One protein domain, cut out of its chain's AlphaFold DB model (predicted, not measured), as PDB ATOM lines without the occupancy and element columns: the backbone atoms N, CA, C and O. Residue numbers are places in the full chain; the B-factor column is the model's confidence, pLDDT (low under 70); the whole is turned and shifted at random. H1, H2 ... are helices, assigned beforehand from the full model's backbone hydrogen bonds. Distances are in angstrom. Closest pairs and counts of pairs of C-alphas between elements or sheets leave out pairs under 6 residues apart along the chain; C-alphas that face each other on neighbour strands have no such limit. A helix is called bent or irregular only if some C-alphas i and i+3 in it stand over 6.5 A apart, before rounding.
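This is residues 305 to 370 of the 574 residues of an uncharacterized protein of Acyrthosiphon pisum (UniProt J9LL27). One long helix, H4, packs by its first half on two shorter helices, H1 and H2, while the short H3 touches H2 alone, and residues 356 to 369 of H4 stick out as an arm that makes much of the length. H2 and H4 meet at their ends as a corner, with H1 crossing H4 near that corner and H3 at the far end of H2. The 66 printed residues hold four named helices in the order H1, H2, H3, H4 and no named strand; the class is all helix. The whole is loose, with a radius of gyration of the C-alphas of 14.8 A, and spans 48 by 23 by 18 A.

H1, residues 305 to 312, touches H4, residues 344 to 369, with residues 347 to 355 of H4 alone. Their closest C-alphas, those of Cys 307 and Ala 347, are 5.9 A apart, and their lines are only just about perpendicular, at 73 degrees. H1 and H2, residues 319 to 330, are near each other. H2 and H4 touch only at their ends; the closest C-alphas are those of Val 320 and Arg 344, 6.1 A apart. H2 and H3, residues 335 to 339, only just touch, only at the corner, with 3 pairs of C-alphas within 8 A; the closest are Lys 328 and Lys 338, 5.3 A apart. H3 is apart from H1 and H4. In H1 and H3 every O i to N i+4 pair is within hydrogen-bond range, in H2 6 of 8 and in H4 19 of 22.

H1 begins at C-alpha 305, (31.370, -41.489, -28.265). H2 measures 16.1 A from first to last C-alpha. H4 measures 36.0 A and ends at C-alpha 369, (43.067, -63.199, -42.004); it is neither bent nor irregular, but only just: C-alphas 352 and 355 are 6.2 A apart.

The C-alphas farthest apart, Val 332 and Asn 370, are 48.4 A apart. Residues 330 to 335 and 356 to 370 stand free; the body without them spans 27 by 18 by 16 A. The printed part has no cut, no link is long, and no printed residue is under 70 in pLDDT.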
ATOM      1  N   LYS A 305      31.382 -40.807 -29.571       88.81
ATOM      2  CA  LYS A 305      31.370 -41.489 -28.265       88.81
ATOM      3  C   LYS A 305      29.965 -41.570 -27.669       88.81
ATOM      4  O   LYS A 305      29.572 -42.632 -27.198       88.81
ATOM      5  N   LEU A 306      29.186 -40.491 -27.754       89.44
ATOM      6  CA  LEU A 306      27.782 -40.491 -27.333       89.44
ATOM      7  C   LEU A 306      26.945 -41.490 -28.145       89.44
ATOM      8  O   LEU A 306      26.158 -42.240 -27.574       89.44
ATOM      9  N   CYS A 307      27.136 -41.546 -29.466       89.38
ATOM     10  CA  CYS A 307      26.458 -42.525 -30.324       89.38
ATOM     11  C   CYS A 307      26.847 -43.975 -29.989       89.38
ATOM     12  O   CYS A 307      25.986 -44.858 -30.013       89.38
ATOM     13  N   GLY A 308      28.121 -44.209 -29.666       85.94
ATOM     14  CA  GLY A 308      28.632 -45.492 -29.185       85.94
ATOM     15  C   GLY A 308      27.935 -45.933 -27.900       85.94
ATOM     16  O   GLY A 308      27.331 -46.999 -27.883       85.94
ATOM     17  N   PHE A 309      27.908 -45.062 -26.886       88.06
ATOM     18  CA  PHE A 309      27.240 -45.314 -25.603       88.06
ATOM     19  C   PHE A 309      25.762 -45.702 -25.772       88.06
ATOM     20  O   PHE A 309      25.287 -46.676 -25.194       88.06
ATOM     21  N   LEU A 310      25.021 -44.973 -26.610       87.12
ATOM     22  CA  LEU A 310      23.603 -45.269 -26.849       87.12
ATOM     23  C   LEU A 310      23.400 -46.632 -27.512       87.12
ATOM     24  O   LEU A 310      22.440 -47.330 -27.195       87.12
ATOM     25  N   SER A 311      24.295 -46.991 -28.434       86.56
ATOM     26  CA  SER A 311      24.241 -48.267 -29.147       86.56
ATOM     27  C   SER A 311      24.566 -49.435 -28.213       86.56
ATOM     28  O   SER A 311      23.871 -50.444 -28.243       86.56
ATOM     29  N   GLU A 312      25.573 -49.279 -27.351       84.56
ATOM     30  CA  GLU A 312      25.999 -50.288 -26.372       84.56
ATOM     31  C   GLU A 312      24.913 -50.589 -25.332       84.56
ATOM     32  O   GLU A 312      24.640 -51.748 -25.029       84.56
ATOM     33  N   HIS A 313      24.226 -49.556 -24.843       85.25
ATOM     34  CA  HIS A 313      23.166 -49.704 -23.841       85.25
ATOM     35  C   HIS A 313      21.764 -49.899 -24.432       85.25
ATOM     36  O   HIS A 313      20.781 -49.869 -23.691       85.25
ATOM     37  N   ASN A 314      21.646 -50.094 -25.752       84.69
ATOM     38  CA  ASN A 314      20.367 -50.267 -26.444       84.69
ATOM     39  C   ASN A 314      19.353 -49.141 -26.131       84.69
ATOM     40  O   ASN A 314      18.163 -49.372 -25.903       84.69
ATOM     41  N   ILE A 315      19.836 -47.897 -26.093       87.75
ATOM     42  CA  ILE A 315      19.026 -46.712 -25.811       87.75
ATOM     43  C   ILE A 315      18.488 -46.149 -27.128       87.75
ATOM     44  O   ILE A 315      19.217 -45.972 -28.105       87.75
ATOM     45  N   SER A 316      17.197 -45.810 -27.152       88.69
ATOM     46  CA  SER A 316      16.561 -45.198 -28.323       88.69
ATOM     47  C   SER A 316      17.254 -43.895 -28.734       88.69
ATOM     48  O   SER A 316      17.436 -42.991 -27.917       88.69
ATOM     49  N   PHE A 317      17.535 -43.728 -30.031       88.06
ATOM     50  CA  PHE A 317      18.096 -42.480 -30.570       88.06
ATOM     51  C   PHE A 317      17.167 -41.266 -30.431       88.06
ATOM     52  O   PHE A 317      17.607 -40.146 -30.670       88.06
ATOM     53  N   LEU A 318      15.905 -41.459 -30.030       88.50
ATOM     54  CA  LEU A 318      15.018 -40.361 -29.635       88.50
ATOM     55  C   LEU A 318      15.507 -39.663 -28.357       88.50
ATOM     56  O   LEU A 318      15.345 -38.455 -28.220       88.50
ATOM     57  N   ALA A 319      16.163 -40.394 -27.450       87.81
ATOM     58  CA  ALA A 319      16.694 -39.828 -26.210       87.81
ATOM     59  C   ALA A 319      17.784 -38.771 -26.467       87.81
ATOM     60  O   ALA A 319      17.976 -37.863 -25.662       87.81
ATOM     61  N   VAL A 320      18.464 -38.850 -27.615       89.56
ATOM     62  CA  VAL A 320      19.535 -37.927 -28.023       89.56
ATOM     63  C   VAL A 320      19.055 -36.493 -28.163       89.56
ATOM     64  O   VAL A 320      19.796 -35.562 -27.839       89.56
ATOM     65  N   ASP A 321      17.821 -36.312 -28.630       87.19
ATOM     66  CA  ASP A 321      17.259 -34.986 -28.867       87.19
ATOM     67  C   ASP A 321      17.187 -34.190 -27.554       87.19
ATOM     68  O   ASP A 321      17.503 -33.003 -27.540       87.19
ATOM     69  N   HIS A 322      16.883 -34.863 -26.441       89.44
ATOM     70  CA  HIS A 322      16.867 -34.267 -25.103       89.44
ATOM     71  C   HIS A 322      18.245 -34.280 -24.433       89.44
ATOM     72  O   HIS A 322      18.632 -33.302 -23.798       89.44
ATOM     73  N   LEU A 323      19.016 -35.357 -24.608       88.94
ATOM     74  CA  LEU A 323      20.344 -35.499 -24.010       88.94
ATOM     75  C   LEU A 323      21.302 -34.398 -24.480       88.94
ATOM     76  O   LEU A 323      22.052 -33.852 -23.678       88.94
ATOM     77  N   SER A 324      21.260 -34.031 -25.763       87.75
ATOM     78  CA  SER A 324      22.114 -32.966 -26.304       87.75
ATOM     79  C   SER A 324      21.835 -31.595 -25.679       87.75
ATOM     80  O   SER A 324      22.765 -30.808 -25.503       87.75
ATOM     81  N   GLN A 325      20.579 -31.319 -25.314       88.88
ATOM     82  CA  GLN A 325      20.184 -30.098 -24.618       88.88
ATOM     83  C   GLN A 325      20.623 -30.138 -23.151       88.88
ATOM     84  O   GLN A 325      21.255 -29.197 -22.677       88.88
ATOM     85  N   LEU A 326      20.393 -31.264 -22.470       90.88
ATOM     86  CA  LEU A 326      20.814 -31.463 -21.084       90.88
ATOM     87  C   LEU A 326      22.332 -31.295 -20.918       90.88
ATOM     88  O   LEU A 326      22.783 -30.611 -20.007       90.88
ATOM     89  N   LEU A 327      23.135 -31.846 -21.834       89.81
ATOM     90  CA  LEU A 327      24.594 -31.701 -21.796       89.81
ATOM     91  C   LEU A 327      25.045 -30.233 -21.899       89.81
ATOM     92  O   LEU A 327      26.051 -29.865 -21.298       89.81
ATOM     93  N   LYS A 328      24.311 -29.381 -22.622       90.38
ATOM     94  CA  LYS A 328      24.616 -27.942 -22.720       90.38
ATOM     95  C   LYS A 328      24.296 -27.191 -21.433       90.38
ATOM     96  O   LYS A 328      24.995 -26.238 -21.108       90.38
ATOM     97  N   GLU A 329      23.256 -27.620 -20.726       90.12
ATOM     98  CA  GLU A 329      22.829 -27.036 -19.454       90.12
ATOM     99  C   GLU A 329      23.715 -27.495 -18.290       90.12
ATOM    100  O   GLU A 329      24.085 -26.684 -17.446       90.12
ATOM    101  N   CYS A 330      24.120 -28.768 -18.270       90.62
ATOM    102  CA  CYS A 330      25.012 -29.304 -17.241       90.62
ATOM    103  C   CYS A 330      26.452 -28.783 -17.365       90.62
ATOM    104  O   CYS A 330      27.121 -28.616 -16.350       90.62
ATOM    105  N   PHE A 331      26.937 -28.534 -18.587       91.12
ATOM    106  CA  PHE A 331      28.338 -28.184 -18.858       91.12
ATOM    107  C   PHE A 331      28.465 -26.815 -19.543       91.12
ATOM    108  O   PHE A 331      28.893 -26.698 -20.695       91.12
ATOM    109  N   VAL A 332      28.085 -25.756 -18.822       86.94
ATOM    110  CA  VAL A 332      28.097 -24.359 -19.305       86.94
ATOM    111  C   VAL A 332      29.494 -23.775 -19.539       86.94
ATOM    112  O   VAL A 332      29.632 -22.770 -20.235       86.94
ATOM    113  N   ASP A 333      30.539 -24.368 -18.985       88.88
ATOM    114  CA  ASP A 333      31.942 -23.984 -19.159       88.88
ATOM    115  C   ASP A 333      32.596 -24.670 -20.373       88.88
ATOM    116  O   ASP A 333      33.511 -24.122 -20.989       88.88
ATOM    117  N   SER A 334      32.077 -25.828 -20.787       88.31
ATOM    118  CA  SER A 334      32.629 -26.626 -21.881       88.31
ATOM    119  C   SER A 334      32.264 -26.077 -23.264       88.31
ATOM    120  O   SER A 334      31.115 -26.133 -23.712       88.31
ATOM    121  N   GLU A 335      33.271 -25.617 -24.015       85.44
ATOM    122  CA  GLU A 335      33.110 -25.267 -25.436       85.44
ATOM    123  C   GLU A 335      32.682 -26.472 -26.291       85.44
ATOM    124  O   GLU A 335      32.004 -26.300 -27.305       85.44
ATOM    125  N   ILE A 336      33.053 -27.694 -25.893       85.38
ATOM    126  CA  ILE A 336      32.682 -28.915 -26.614       85.38
ATOM    127  C   ILE A 336      31.181 -29.152 -26.457       85.38
ATOM    128  O   ILE A 336      30.485 -29.279 -27.460       85.38
ATOM    129  N   ALA A 337      30.671 -29.137 -25.220       85.62
ATOM    130  CA  ALA A 337      29.256 -29.381 -24.938       85.62
ATOM    131  C   ALA A 337      28.347 -28.363 -25.644       85.62
ATOM    132  O   ALA A 337      27.372 -28.750 -26.289       85.62
ATOM    133  N   LYS A 338      28.723 -27.076 -25.626       87.25
ATOM    134  CA  LYS A 338      28.008 -26.003 -26.342       87.25
ATOM    135  C   LYS A 338      27.870 -26.274 -27.840       87.25
ATOM    136  O   LYS A 338      26.814 -26.019 -28.418       87.25
ATOM    137  N   ASN A 339      28.926 -26.808 -28.450       87.38
ATOM    138  CA  ASN A 339      29.011 -27.027 -29.890       87.38
ATOM    139  C   ASN A 339      28.511 -28.407 -30.347       87.38
ATOM    140  O   ASN A 339      28.398 -28.627 -31.554       87.38
ATOM    141  N   ILE A 340      28.163 -29.320 -29.429       88.62
ATOM    142  CA  ILE A 340      27.518 -30.588 -29.794       88.62
ATOM    143  C   ILE A 340      26.167 -30.284 -30.446       88.62
ATOM    144  O   ILE A 340      25.288 -29.630 -29.875       88.62
ATOM    145  N   ASN A 341      25.989 -30.782 -31.666       87.25
ATOM    146  CA  ASN A 341      24.731 -30.682 -32.384       87.25
ATOM    147  C   ASN A 341      24.366 -32.069 -32.882       87.25
ATOM    148  O   ASN A 341      24.602 -32.425 -34.040       87.25
ATOM    149  N   LEU A 342      23.836 -32.861 -31.955       88.56
ATOM    150  CA  LEU A 342      23.473 -34.247 -32.161       88.56
ATOM    151  C   LEU A 342      21.968 -34.397 -31.951       88.56
ATOM    152  O   LEU A 342      21.448 -34.108 -30.881       88.56
ATOM    153  N   LYS A 343      21.286 -34.841 -33.001       90.38
ATOM    154  CA  LYS A 343      19.863 -35.192 -33.008       90.38
ATOM    155  C   LYS A 343      19.690 -36.587 -33.589       90.38
ATOM    156  O   LYS A 343      20.618 -37.095 -34.230       90.38
ATOM    157  N   ARG A 344      18.496 -37.167 -33.466       91.19
ATOM    158  CA  ARG A 344      18.151 -38.516 -33.948       91.19
ATOM    159  C   ARG A 344      18.724 -38.852 -35.330       91.19
ATOM    160  O   ARG A 344      19.381 -39.880 -35.488       91.19
ATOM    161  N   THR A 345      18.486 -38.012 -36.341       89.94
ATOM    162  CA  THR A 345      18.910 -38.290 -37.728       89.94
ATOM    163  C   THR A 345      20.430 -38.340 -37.857       89.94
ATOM    164  O   THR A 345      20.975 -39.237 -38.496       89.94
ATOM    165  N   LYS A 346      21.128 -37.404 -37.205       90.88
ATOM    166  CA  LYS A 346      22.591 -37.358 -37.223       90.88
ATOM    167  C   LYS A 346      23.185 -38.537 -36.456       90.88
ATOM    168  O   LYS A 346      24.076 -39.186 -36.986       90.88
ATOM    169  N   ALA A 347      22.647 -38.860 -35.279       90.62
ATOM    170  CA  ALA A 347      23.059 -40.029 -34.506       90.62
ATOM    171  C   ALA A 347      22.882 -41.324 -35.315       90.62
ATOM    172  O   ALA A 347      23.816 -42.108 -35.441       90.62
ATOM    173  N   THR A 348      21.732 -41.485 -35.977       89.56
ATOM    174  CA  THR A 348      21.465 -42.635 -36.857       89.56
ATOM    175  C   THR A 348      22.491 -42.728 -37.990       89.56
ATOM    176  O   THR A 348      23.007 -43.809 -38.268       89.56
ATOM    177  N   ASN A 349      22.822 -41.606 -38.632       91.06
ATOM    178  CA  ASN A 349      23.805 -41.574 -39.716       91.06
ATOM    179  C   ASN A 349      25.232 -41.846 -39.228       91.06
ATOM    180  O   ASN A 349      25.977 -42.525 -39.929       91.06
ATOM    181  N   ILE A 350      25.612 -41.362 -38.042       89.00
ATOM    182  CA  ILE A 350      26.917 -41.660 -37.432       89.00
ATOM    183  C   ILE A 350      27.018 -43.155 -37.133       89.00
ATOM    184  O   ILE A 350      27.980 -43.802 -37.544       89.00
ATOM    185  N   VAL A 351      26.003 -43.734 -36.487       88.88
ATOM    186  CA  VAL A 351      26.006 -45.164 -36.158       88.88
ATOM    187  C   VAL A 351      26.051 -46.018 -37.425       88.88
ATOM    188  O   VAL A 351      26.878 -46.916 -37.516       88.88
ATOM    189  N   LYS A 352      25.231 -45.722 -38.442       86.62
ATOM    190  CA  LYS A 352      25.189 -46.518 -39.681       86.62
ATOM    191  C   LYS A 352      26.432 -46.346 -40.556       86.62
ATOM    192  O   LYS A 352      27.039 -47.332 -40.963       86.62
ATOM    193  N   ASN A 353      26.802 -45.103 -40.862       89.44
ATOM    194  CA  ASN A 353      27.770 -44.807 -41.920       89.44
ATOM    195  C   ASN A 353      29.204 -44.637 -41.411       89.44
ATOM    196  O   ASN A 353      30.129 -44.677 -42.219       89.44
ATOM    197  N   VAL A 354      29.391 -44.431 -40.102       87.94
ATOM    198  CA  VAL A 354      30.717 -44.285 -39.485       87.94
ATOM    199  C   VAL A 354      31.039 -45.524 -38.661       87.94
ATOM    200  O   VAL A 354      31.888 -46.307 -39.074       87.94
ATOM    201  N   ILE A 355      30.328 -45.749 -37.551       85.94
ATOM    202  CA  ILE A 355      30.613 -46.863 -36.627       85.94
ATOM    203  C   ILE A 355      30.383 -48.207 -37.326       85.94
ATOM    204  O   ILE A 355      31.272 -49.053 -37.362       85.94
ATOM    205  N   GLY A 356      29.215 -48.381 -37.949       81.94
ATOM    206  CA  GLY A 356      28.865 -49.597 -38.677       81.94
ATOM    207  C   GLY A 356      29.819 -49.878 -39.836       81.94
ATOM    208  O   GLY A 356      30.226 -51.018 -40.023       81.94
ATOM    209  N   LYS A 357      30.241 -48.845 -40.576       85.31
ATOM    210  CA  LYS A 357      31.217 -48.994 -41.664       85.31
ATOM    211  C   LYS A 357      32.610 -49.378 -41.148       85.31
ATOM    212  O   LYS A 357      33.243 -50.232 -41.757       85.31
ATOM    213  N   CYS A 358      33.058 -48.785 -40.039       86.00
ATOM    214  CA  CYS A 358      34.345 -49.093 -39.409       86.00
ATOM    215  C   CYS A 358      34.398 -50.551 -38.943       86.00
ATOM    216  O   CYS A 358      35.242 -51.313 -39.407       86.00
ATOM    217  N   HIS A 359      33.420 -50.975 -38.135       82.56
ATOM    218  CA  HIS A 359      33.338 -52.360 -37.664       82.56
ATOM    219  C   HIS A 359      33.194 -53.363 -38.810       82.56
ATOM    220  O   HIS A 359      33.689 -54.481 -38.716       82.56
ATOM    221  N   LYS A 360      32.531 -52.985 -39.908       82.81
ATOM    222  CA  LYS A 360      32.418 -53.851 -41.084       82.81
ATOM    223  C   LYS A 360      33.765 -54.060 -41.780       82.81
ATOM    224  O   LYS A 360      34.054 -55.182 -42.186       82.81
ATOM    225  N   GLU A 361      34.594 -53.022 -41.886       87.19
ATOM    226  CA  GLU A 361      35.947 -53.133 -42.451       87.19
ATOM    227  C   GLU A 361      36.888 -53.924 -41.527       87.19
ATOM    228  O   GLU A 361      37.661 -54.768 -41.986       87.19
ATOM    229  N   GLU A 362      36.777 -53.723 -40.213       85.00
ATOM    230  CA  GLU A 362      37.490 -54.525 -39.212       85.00
ATOM    231  C   GLU A 362      37.087 -56.002 -39.288       85.00
ATOM    232  O   GLU A 362      37.949 -56.879 -39.364       85.00
ATOM    233  N   LEU A 363      35.782 -56.289 -39.347       83.12
ATOM    234  CA  LEU A 363      35.257 -57.645 -39.487       83.12
ATOM    235  C   LEU A 363      35.733 -58.287 -40.789       83.12
ATOM    236  O   LEU A 363      36.177 -59.431 -40.792       83.12
ATOM    237  N   ARG A 364      35.693 -57.548 -41.898       83.06
ATOM    238  CA  ARG A 364      36.230 -57.998 -43.184       83.06
ATOM    239  C   ARG A 364      37.715 -58.350 -43.076       83.06
ATOM    240  O   ARG A 364      38.132 -59.385 -43.593       83.06
ATOM    241  N   THR A 365      38.506 -57.519 -42.403       87.94
ATOM    242  CA  THR A 365      39.934 -57.783 -42.166       87.94
ATOM    243  C   THR A 365      40.120 -59.052 -41.333       87.94
ATOM    244  O   THR A 365      40.936 -59.906 -41.678       87.94
ATOM    245  N   LEU A 366      39.314 -59.230 -40.284       83.94
ATOM    246  CA  LEU A 366      39.337 -60.416 -39.432       83.94
ATOM    247  C   LEU A 366      39.001 -61.697 -40.214       83.94
ATOM    248  O   LEU A 366      39.732 -62.678 -40.099       83.94
ATOM    249  N   LEU A 367      37.940 -61.676 -41.025       84.19
ATOM    250  CA  LEU A 367      37.493 -62.814 -41.839       84.19
ATOM    251  C   LEU A 367      38.485 -63.174 -42.953       84.19
ATOM    252  O   LEU A 367      38.602 -64.337 -43.329       84.19
ATOM    253  N   ASN A 368      39.217 -62.193 -43.487       89.25
ATOM    254  CA  ASN A 368      40.252 -62.431 -44.497       89.25
ATOM    255  C   ASN A 368      41.540 -63.024 -43.918       89.25
ATOM    256  O   ASN A 368      42.243 -63.746 -44.623       89.25
ATOM    257  N   ASN A 369      41.834 -62.751 -42.648       88.50
ATOM    258  CA  ASN A 369      43.067 -63.199 -42.004       88.50
ATOM    259  C   ASN A 369      42.898 -64.479 -41.177       88.50
ATOM    260  O   ASN A 369      43.898 -65.068 -40.779       88.50
ATOM    261  N   ASN A 370      41.663 -64.908 -40.899       83.19
ATOM    262  CA  ASN A 370      41.388 -66.050 -40.031       83.19
ATOM    263  C   ASN A 370      40.357 -66.995 -40.653       83.19
ATOM    264  O   ASN A 370      39.421 -66.521 -41.302       83.19
TER     265      ASN A 370